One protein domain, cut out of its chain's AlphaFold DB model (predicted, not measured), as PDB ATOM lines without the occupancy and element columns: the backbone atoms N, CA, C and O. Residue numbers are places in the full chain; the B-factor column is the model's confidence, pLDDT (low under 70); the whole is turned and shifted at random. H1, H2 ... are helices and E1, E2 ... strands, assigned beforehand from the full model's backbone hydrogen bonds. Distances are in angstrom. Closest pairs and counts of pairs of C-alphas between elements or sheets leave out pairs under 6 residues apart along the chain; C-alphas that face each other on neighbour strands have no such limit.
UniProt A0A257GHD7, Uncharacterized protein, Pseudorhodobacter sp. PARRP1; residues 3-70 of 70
ATOM      1  N   LYS A   3      50.195 -23.722 -36.275       75.94
ATOM      2  CA  LYS A   3      48.904 -23.509 -35.617       75.94
ATOM      3  C   LYS A   3      48.105 -22.468 -36.394       75.94
ATOM      4  O   LYS A   3      48.484 -21.300 -36.436       75.94
ATOM      5  N   VAL A   4      46.993 -22.886 -36.987       77.06
ATOM      6  CA  VAL A   4      46.055 -21.995 -37.675       77.06
ATOM      7  C   VAL A   4      44.977 -21.585 -36.684       77.06
ATOM      8  O   VAL A   4      44.331 -22.440 -36.083       77.06
ATOM      9  N   ARG A   5      44.790 -20.279 -36.490       82.75
ATOM     10  CA  ARG A   5      43.695 -19.722 -35.684       82.75
ATOM     11  C   ARG A   5      42.535 -19.366 -36.600       82.75
ATOM     12  O   ARG A   5      42.748 -18.661 -37.582       82.75
ATOM     13  N   ILE A   6      41.335 -19.815 -36.253       80.50
ATOM     14  CA  ILE A   6      40.112 -19.506 -36.993       80.50
ATOM     15  C   ILE A   6      39.285 -18.539 -36.160       80.50
ATOM     16  O   ILE A   6      38.971 -18.806 -34.997       80.50
ATOM     17  N   LYS A   7      38.939 -17.409 -36.771       86.69
ATOM     18  CA  LYS A   7      38.046 -16.401 -36.210       86.69
ATOM     19  C   LYS A   7      36.924 -16.126 -37.200       86.69
ATOM     20  O   LYS A   7      37.148 -16.212 -38.405       86.69
ATOM     21  N   ILE A   8      35.751 -15.791 -36.685       83.94
ATOM     22  CA  ILE A   8      34.636 -15.266 -37.475       83.94
ATOM     23  C   ILE A   8      34.410 -13.837 -37.034       83.94
ATOM     24  O   ILE A   8      34.372 -13.564 -35.837       83.94
ATOM     25  N   GLU A   9      34.234 -12.957 -38.002       87.25
ATOM     26  CA  GLU A   9      33.741 -11.608 -37.783       87.25
ATOM     27  C   GLU A   9      32.292 -11.564 -38.268       87.25
ATOM     28  O   GLU A   9      31.996 -12.000 -39.382       87.25
ATOM     29  N   THR A  10      31.387 -11.108 -37.409       82.81
ATOM     30  CA  THR A  10      29.979 -10.874 -37.741       82.81
ATOM     31  C   THR A  10      29.690  -9.387 -37.626       82.81
ATOM     32  O   THR A  10      30.068  -8.783 -36.624       82.81
ATOM     33  N   GLU A  11      29.008  -8.825 -38.619       85.69
ATOM     34  CA  GLU A  11      28.511  -7.448 -38.611       85.69
ATOM     35  C   GLU A  11      26.986  -7.500 -38.745       85.69
ATOM     36  O   GLU A  11      26.478  -7.993 -39.753       85.69
ATOM     37  N   PHE A  12      26.274  -7.078 -37.697       76.38
ATOM     38  CA  PHE A  12      24.805  -7.114 -37.636       76.38
ATOM     39  C   PHE A  12      24.197  -5.742 -37.950       76.38
ATOM     40  O   PHE A  12      23.271  -5.645 -38.754       76.38
ATOM     41  N   ALA A  13      24.818  -4.676 -37.442       74.94
ATOM     42  CA  ALA A  13      24.548  -3.295 -37.819       74.94
ATOM     43  C   ALA A  13      25.806  -2.646 -38.425       74.94
ATOM     44  O   ALA A  13      26.922  -3.050 -38.084       74.94
ATOM     45  N   PRO A  14      25.668  -1.629 -39.299       79.62
ATOM     46  CA  PRO A  14      26.812  -0.940 -39.887       79.62
ATOM     47  C   PRO A  14      27.792  -0.440 -38.819       79.62
ATOM     48  O   PRO A  14      27.464   0.435 -38.019       79.62
ATOM     49  N   GLY A  15      29.007  -0.988 -38.825       76.44
ATOM     50  CA  GLY A  15      30.062  -0.627 -37.871       76.44
ATOM     51  C   GLY A  15      30.041  -1.375 -36.532       76.44
ATOM     52  O   GLY A  15      30.987  -1.213 -35.759       76.44
ATOM     53  N   GLU A  16      29.049  -2.227 -36.268       79.56
ATOM     54  CA  GLU A  16      29.029  -3.091 -35.087       79.56
ATOM     55  C   GLU A  16      29.537  -4.489 -35.427       79.56
ATOM     56  O   GLU A  16      28.851  -5.304 -36.045       79.56
ATOM     57  N   ARG A  17      30.781  -4.759 -35.023       85.12
ATOM     58  CA  ARG A  17      31.495  -5.990 -35.358       85.12
ATOM     59  C   ARG A  17      31.783  -6.809 -34.123       85.12
ATOM     60  O   ARG A  17      32.408  -6.328 -33.178       85.12
ATOM     61  N   TRP A  18      31.441  -8.085 -34.190       81.50
ATOM     62  CA  TRP A  18      31.784  -9.056 -33.163       81.50
ATOM     63  C   TRP A  18      32.736 -10.100 -33.721       81.50
ATOM     64  O   TRP A  18      32.525 -10.659 -34.797       81.50
ATOM     65  N   VAL A  19      33.806 -10.357 -32.973       85.19
ATOM     66  CA  VAL A  19      34.829 -11.331 -33.343       85.19
ATOM     67  C   VAL A  19      34.711 -12.540 -32.431       85.19
ATOM     68  O   VAL A  19      34.890 -12.444 -31.218       85.19
ATOM     69  N   HIS A  20      34.473 -13.697 -33.034       81.75
ATOM     70  CA  HIS A  20      34.300 -14.969 -32.345       81.75
ATOM     71  C   HIS A  20      35.490 -15.871 -32.642       81.75
ATOM     72  O   HIS A  20      35.783 -16.174 -33.802       81.75
ATOM     73  N   GLU A  21      36.192 -16.316 -31.601       83.12
ATOM     74  CA  GLU A  21      37.216 -17.344 -31.765       83.12
ATOM     75  C   GLU A  21      36.547 -18.708 -31.946       83.12
ATOM     76  O   GLU A  21      35.787 -19.168 -31.096       83.12
ATOM     77  N   VAL A  22      36.826 -19.350 -33.081       79.00
ATOM     78  CA  VAL A  22      36.197 -20.622 -33.452       79.00
ATOM     79  C   VAL A  22      36.984 -21.810 -32.944       79.00
ATOM     80  O   VAL A  22      36.421 -22.834 -32.555       79.00
ATOM     81  N   GLY A  23      38.304 -21.674 -32.976       76.06
ATOM     82  CA  GLY A  23      39.230 -22.700 -32.553       76.06
ATOM     83  C   GLY A  23      40.553 -22.610 -33.291       76.06
ATOM     84  O   GLY A  23      40.841 -21.665 -34.035       76.06
ATOM     85  N   THR A  24      41.365 -23.637 -33.077       76.75
ATOM     86  CA  THR A  24      42.690 -23.753 -33.677       76.75
ATOM     87  C   THR A  24      42.884 -25.103 -34.325       76.75
ATOM     88  O   THR A  24      42.610 -26.124 -33.700       76.75
ATOM     89  N   LEU A  25      43.404 -25.091 -35.548       76.50
ATOM     90  CA  LEU A  25      43.804 -26.289 -36.273       76.50
ATOM     91  C   LEU A  25      45.316 -26.451 -36.177       76.50
ATOM     92  O   LEU A  25      46.071 -25.488 -36.336       76.50
ATOM     93  N   ASN A  26      45.756 -27.679 -35.929       72.88
ATOM     94  CA  ASN A  26      47.165 -28.030 -35.942       72.88
ATOM     95  C   ASN A  26      47.486 -28.675 -37.287       72.88
ATOM     96  O   ASN A  26      47.002 -29.766 -37.573       72.88
ATOM     97  N   ARG A  27      48.317 -28.020 -38.099       71.31
ATOM     98  CA  ARG A  27      48.765 -28.556 -39.386       71.31
ATOM     99  C   ARG A  27      50.171 -29.133 -39.281       71.31
ATOM    100  O   ARG A  27      51.063 -28.550 -38.651       71.31
ATOM    101  N   ILE A  28      50.338 -30.312 -39.877       63.78
ATOM    102  CA  ILE A  28      51.591 -31.076 -39.874       63.78
ATOM    103  C   ILE A  28      52.554 -30.528 -40.941       63.78
ATOM    104  O   ILE A  28      53.752 -30.465 -40.680       63.78
ATOM    105  N   SER A  29      52.032 -30.035 -42.070       59.56
ATOM    106  CA  SER A  29      52.804 -29.503 -43.199       59.56
ATOM    107  C   SER A  29      52.884 -27.967 -43.198       59.56
ATOM    108  O   SER A  29      51.901 -27.273 -42.927       59.56
ATOM    109  N   THR A  30      54.079 -27.438 -43.473       55.47
ATOM    110  CA  THR A  30      54.348 -26.024 -43.803       55.47
ATOM    111  C   THR A  30      54.269 -25.744 -45.303       55.47
ATOM    112  O   THR A  30      54.315 -24.578 -45.692       55.47
ATOM    113  N   GLU A  31      54.159 -26.779 -46.140       55.28
ATOM    114  CA  GLU A  31      54.008 -26.625 -47.582       55.28
ATOM    115  C   GLU A  31      52.530 -26.441 -47.930       55.28
ATOM    116  O   GLU A  31      51.650 -27.182 -47.504       55.28
ATOM    117  N   ALA A  32      52.259 -25.376 -48.671       55.59
ATOM    118  CA  ALA A  32      50.936 -24.964 -49.101       55.59
ATOM    119  C   ALA A  32      50.419 -25.887 -50.224       55.59
ATOM    120  O   ALA A  32      50.456 -25.504 -51.391       55.59
ATOM    121  N   SER A  33      49.946 -27.093 -49.901       57.66
ATOM    122  CA  SER A  33      49.218 -27.942 -50.856       57.66
ATOM    123  C   SER A  33      47.709 -27.662 -50.780       57.66
ATOM    124  O   SER A  33      47.176 -27.353 -49.713       57.66
ATOM    125  N   ALA A  34      46.986 -27.747 -51.902       56.66
ATOM    126  CA  ALA A  34      45.528 -27.558 -51.914       56.66
ATOM    127  C   ALA A  34      44.801 -28.570 -51.002       56.66
ATOM    128  O   ALA A  34      43.769 -28.251 -50.412       56.66
ATOM    129  N   GLU A  35      45.382 -29.758 -50.841       56.09
ATOM    130  CA  GLU A  35      44.911 -30.819 -49.947       56.09
ATOM    131  C   GLU A  35      45.181 -30.466 -48.472       56.09
ATOM    132  O   GLU A  35      44.341 -30.739 -47.617       56.09
ATOM    133  N   ASP A  36      46.274 -29.747 -48.187       56.97
ATOM    134  CA  ASP A  36      46.637 -29.235 -46.856       56.97
ATOM    135  C   ASP A  36      45.833 -27.987 -46.440       56.97
ATOM    136  O   ASP A  36      45.779 -27.637 -45.254       56.97
ATOM    137  N   PHE A  37      45.190 -27.295 -47.389       57.91
ATOM    138  CA  PHE A  37      44.239 -26.216 -47.093       57.91
ATOM    139  C   PHE A  37      42.817 -26.703 -46.834       57.91
ATOM    140  O   PHE A  37      42.040 -25.944 -46.244       57.91
ATOM    141  N   GLY A  38      42.500 -27.943 -47.211       64.69
ATOM    142  CA  GLY A  38      41.211 -28.564 -46.954       64.69
ATOM    143  C   GLY A  38      40.924 -28.688 -45.458       64.69
ATOM    144  O   GLY A  38      41.807 -28.974 -44.649       64.69
ATOM    145  N   LEU A  39      39.671 -28.450 -45.075       71.25
ATOM    146  CA  LEU A  39      39.172 -28.860 -43.767       71.25
ATOM    147  C   LEU A  39      38.816 -30.341 -43.851       71.25
ATOM    148  O   LEU A  39      38.092 -30.746 -44.764       71.25
ATOM    149  N   SER A  40      39.252 -31.146 -42.883       76.94
ATOM    150  CA  SER A  40      38.640 -32.462 -42.708       76.94
ATOM    151  C   SER A  40      37.152 -32.298 -42.390       76.94
ATOM    152  O   SER A  40      36.713 -31.274 -41.859       76.94
ATOM    153  N   LEU A  41      36.355 -33.332 -42.658       77.75
ATOM    154  CA  LEU A  41      34.924 -33.308 -42.349       77.75
ATOM    155  C   LEU A  41      34.653 -33.038 -40.855       77.75
ATOM    156  O   LEU A  41      33.687 -32.362 -40.504       77.75
ATOM    157  N   VAL A  42      35.515 -33.540 -39.968       80.69
ATOM    158  CA  VAL A  42      35.403 -33.331 -38.515       80.69
ATOM    159  C   VAL A  42      35.685 -31.873 -38.148       80.69
ATOM    160  O   VAL A  42      34.940 -31.279 -37.361       80.69
ATOM    161  N   GLU A  43      36.723 -31.280 -38.735       78.00
ATOM    162  CA  GLU A  43      37.062 -29.869 -38.529       78.00
ATOM    163  C   GLU A  43      35.972 -28.960 -39.100       78.00
ATOM    164  O   GLU A  43      35.497 -28.069 -38.397       78.00
ATOM    165  N   GLY A  44      35.503 -29.238 -40.320       81.19
ATOM    166  CA  GLY A  44      34.421 -28.504 -40.976       81.19
ATOM    167  C   GLY A  44      33.131 -28.509 -40.157       81.19
ATOM    168  O   GLY A  44      32.579 -27.447 -39.874       81.19
ATOM    169  N   ASN A  45      32.702 -29.678 -39.673       84.88
ATOM    170  CA  ASN A  45      31.519 -29.789 -38.813       84.88
ATOM    171  C   ASN A  45      31.689 -29.060 -37.471       84.88
ATOM    172  O   ASN A  45      30.734 -28.490 -36.939       84.88
ATOM    173  N   SER A  46      32.896 -29.076 -36.902       82.31
ATOM    174  CA  SER A  46      33.180 -28.378 -35.645       82.31
ATOM    175  C   SER A  46      33.116 -26.862 -35.829       82.31
ATOM    176  O   SER A  46      32.452 -26.177 -35.048       82.31
ATOM    177  N   ILE A  47      33.727 -26.350 -36.901       82.81
ATOM    178  CA  ILE A  47      33.691 -24.935 -37.285       82.81
ATOM    179  C   ILE A  47      32.252 -24.498 -37.571       82.81
ATOM    180  O   ILE A  47      31.808 -23.493 -37.021       82.81
ATOM    181  N   GLN A  48      31.488 -25.283 -38.339       85.38
ATOM    182  CA  GLN A  48      30.090 -24.986 -38.662       85.38
ATOM    183  C   GLN A  48      29.235 -24.795 -37.404       85.38
ATOM    184  O   GLN A  48      28.497 -23.816 -37.308       85.38
ATOM    185  N   LYS A  49      29.359 -25.681 -36.409       85.56
ATOM    186  CA  LYS A  49      28.609 -25.557 -35.145       85.56
ATOM    187  C   LYS A  49      28.958 -24.284 -34.384       85.56
ATOM    188  O   LYS A  49      28.103 -23.711 -33.711       85.56
ATOM    189  N   VAL A  50      30.216 -23.854 -34.427       83.00
ATOM    190  CA  VAL A  50      30.625 -22.610 -33.771       83.00
ATOM    191  C   VAL A  50      30.120 -21.398 -34.546       83.00
ATOM    192  O   VAL A  50      29.575 -20.507 -33.903       83.00
ATOM    193  N   ILE A  51      30.191 -21.402 -35.884       84.06
ATOM    194  CA  ILE A  51      29.587 -20.357 -36.729       84.06
ATOM    195  C   ILE A  51      28.103 -20.212 -36.403       84.06
ATOM    196  O   ILE A  51      27.651 -19.123 -36.069       84.06
ATOM    197  N   GLN A  52      27.355 -21.315 -36.434       86.44
ATOM    198  CA  GLN A  52      25.919 -21.304 -36.155       86.44
ATOM    199  C   GLN A  52      25.617 -20.743 -34.763       86.44
ATOM    200  O   GLN A  52      24.727 -19.914 -34.624       86.44
ATOM    201  N   ARG A  53      26.377 -21.138 -33.736       85.25
ATOM    202  CA  ARG A  53      26.198 -20.600 -32.378       85.25
ATOM    203  C   ARG A  53      26.548 -19.119 -32.269       85.25
ATOM    204  O   ARG A  53      25.837 -18.410 -31.570       85.25
ATOM    205  N   ALA A  54      27.622 -18.670 -32.917       82.12
ATOM    206  CA  ALA A  54      28.042 -17.271 -32.906       82.12
ATOM    207  C   ALA A  54      26.994 -16.376 -33.577       82.12
ATOM    208  O   ALA A  54      26.581 -15.377 -32.998       82.12
ATOM    209  N   VAL A  55      26.500 -16.792 -34.747       83.31
ATOM    210  CA  VAL A  55      25.456 -16.067 -35.479       83.31
ATOM    211  C   VAL A  55      24.147 -16.043 -34.691       83.31
ATOM    212  O   VAL A  55      23.590 -14.972 -34.489       83.31
ATOM    213  N   LEU A  56      23.683 -17.194 -34.190       85.19
ATOM    214  CA  LEU A  56      22.435 -17.267 -33.420       85.19
ATOM    215  C   LEU A  56      22.502 -16.456 -32.125       85.19
ATOM    216  O   LEU A  56      21.533 -15.789 -31.778       85.19
ATOM    217  N   ARG A  57      23.632 -16.499 -31.408       80.31
ATOM    218  CA  ARG A  57      23.826 -15.669 -30.213       80.31
ATOM    219  C   ARG A  57      23.728 -14.195 -30.567       80.31
ATOM    220  O   ARG A  57      23.022 -13.476 -29.876       80.31
ATOM    221  N   GLY A  58      24.390 -13.794 -31.647       79.94
ATOM    222  CA  GLY A  58      24.360 -12.411 -32.079       79.94
ATOM    223  C   GLY A  58      22.952 -11.913 -32.407       79.94
ATOM    224  O   GLY A  58      22.539 -10.869 -31.921       79.94
ATOM    225  N   GLN A  59      22.168 -12.722 -33.123       81.38
ATOM    226  CA  GLN A  59      20.763 -12.410 -33.407       81.38
ATOM    227  C   GLN A  59      19.911 -12.303 -32.136       81.38
ATOM    228  O   GLN A  59      19.043 -11.443 -32.045       81.38
ATOM    229  N   VAL A  60      20.133 -13.180 -31.151       83.62
ATOM    230  CA  VAL A  60      19.408 -13.128 -29.871       83.62
ATOM    231  C   VAL A  60      19.765 -11.871 -29.078       83.62
ATOM    232  O   VAL A  60      18.872 -11.264 -28.489       83.62
ATOM    233  N   GLU A  61      21.042 -11.484 -29.048       80.44
ATOM    234  CA  GLU A  61      21.494 -10.256 -28.386       80.44
ATOM    235  C   GLU A  61      20.850  -9.024 -29.040       80.44
ATOM    236  O   GLU A  61      20.222  -8.239 -28.334       80.44
ATOM    237  N   GLU A  62      20.863  -8.936 -30.372       78.00
ATOM    238  CA  GLU A  62      20.239  -7.839 -31.126       78.00
ATOM    239  C   GLU A  62      18.719  -7.745 -30.886       78.00
ATOM    240  O   GLU A  62      18.194  -6.674 -30.580       78.00
ATOM    241  N   ILE A  63      17.997  -8.875 -30.931       81.31
ATOM    242  CA  ILE A  63      16.558  -8.910 -30.609       81.31
ATOM    243  C   ILE A  63      16.312  -8.439 -29.172       81.31
ATOM    244  O   ILE A  63      15.398  -7.652 -28.929       81.31
ATOM    245  N   SER A  64      17.131  -8.894 -28.221       74.62
ATOM    246  CA  SER A  64      16.982  -8.530 -26.807       74.62
ATOM    247  C   SER A  64      17.206  -7.035 -26.566       74.62
ATOM    248  O   SER A  64      16.579  -6.453 -25.679       74.62
ATOM    249  N   GLU A  65      18.107  -6.405 -27.318       75.81
ATOM    250  CA  GLU A  65      18.319  -4.957 -27.257       75.81
ATOM    251  C   GLU A  65      17.128  -4.180 -27.817       75.81
ATOM    252  O   GLU A  65      16.682  -3.222 -27.182       75.81
ATOM    253  N   ILE A  66      16.562  -4.631 -28.942       73.81
ATOM    254  CA  ILE A  66      15.343  -4.045 -29.519       73.81
ATOM    255  C   ILE A  66      14.177  -4.150 -28.526       73.81
ATOM    256  O   ILE A  66      13.507  -3.153 -28.269       73.81
ATOM    257  N   GLU A  67      13.959  -5.323 -27.924       72.38
ATOM    258  CA  GLU A  67      12.878  -5.529 -26.951       72.38
ATOM    259  C   GLU A  67      13.044  -4.685 -25.681       72.38
ATOM    260  O   GLU A  67      12.049  -4.252 -25.111       72.38
ATOM    261  N   ARG A  68      14.278  -4.415 -25.232       65.00
ATOM    262  CA  ARG A  68      14.542  -3.529 -24.081       65.00
ATOM    263  C   ARG A  68      14.293  -2.051 -24.365       65.00
ATOM    264  O   ARG A  68      14.137  -1.284 -23.417       65.00
ATOM    265  N   ALA A  69      14.352  -1.644 -25.629       59.59
ATOM    266  CA  ALA A  69      14.145  -0.261 -26.041       59.59
ATOM    267  C   ALA A  69      12.658   0.098 -26.237       59.59
ATOM    268  O   ALA A  69      12.338   1.287 -26.306       59.59
ATOM    269  N   CYS A  70      11.772  -0.901 -26.337       52.34
ATOM    270  CA  CYS A  70      10.316  -0.747 -26.427       52.34
ATOM    271  C   CYS A  70       9.638  -0.734 -25.050       52.34
ATOM    272  O   CYS A  70       8.603  -0.036 -24.941       52.34
TER     273      CYS A  70
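What this domain is: This is residues 3 to 70 of the 70 residues of an uncharacterized protein of Pseudorhodobacter sp. PARRP1 (UniProt A0A257GHD7). A long two-stranded hairpin, E1 and E2, has one long helix, H2, packed lengthwise over one face; residues 63 to 70, of which 63 to 69 belong to H2, stick out past it. The 68 printed residues run E1, E2, H1, H2, with the strands antiparallel and the class mixed, helices and strands. The outline is a rod of 54 by 23 by 16 A, only just loose, close to extended, with a radius of gyration of the C-alphas of 16.0 A.

Where its parts are: E1, residues 3 to 13, spans 31.7 A from C-alpha 3 at (48.904, -23.509, -35.617). E2, residues 16 to 27, spans 32.5 A. H2, residues 41 to 69, spans 42.3 A to C-alpha 69 at (14.145, -0.261, -26.041). H1 is residues 34 to 37, 5.2 A.

How they stand to each other: In the hairpin, E1 and E2 stand at 162 degrees; N 8 and O 20 are 2.9 A apart, within hydrogen-bond range. The closest C-alphas of E2 and H2, Val 22 and Val 50, are 5.9 A apart; those of E1 and H2, Ile 8 and Ile 51, 7.2 A. H1 is apart from E1 and H2. In H2 every O i to N i+4 pair is within hydrogen-bond range; H1 is too short for one.

The domain as a whole: The C-alphas of Glu 31 and Cys 70 are farthest apart, 55.0 A. The printed part has no cut, and no link is long. Residues 30 to 35 stand free. The model's pLDDT is under 70 at residues 28 to 38 and 68 to 70.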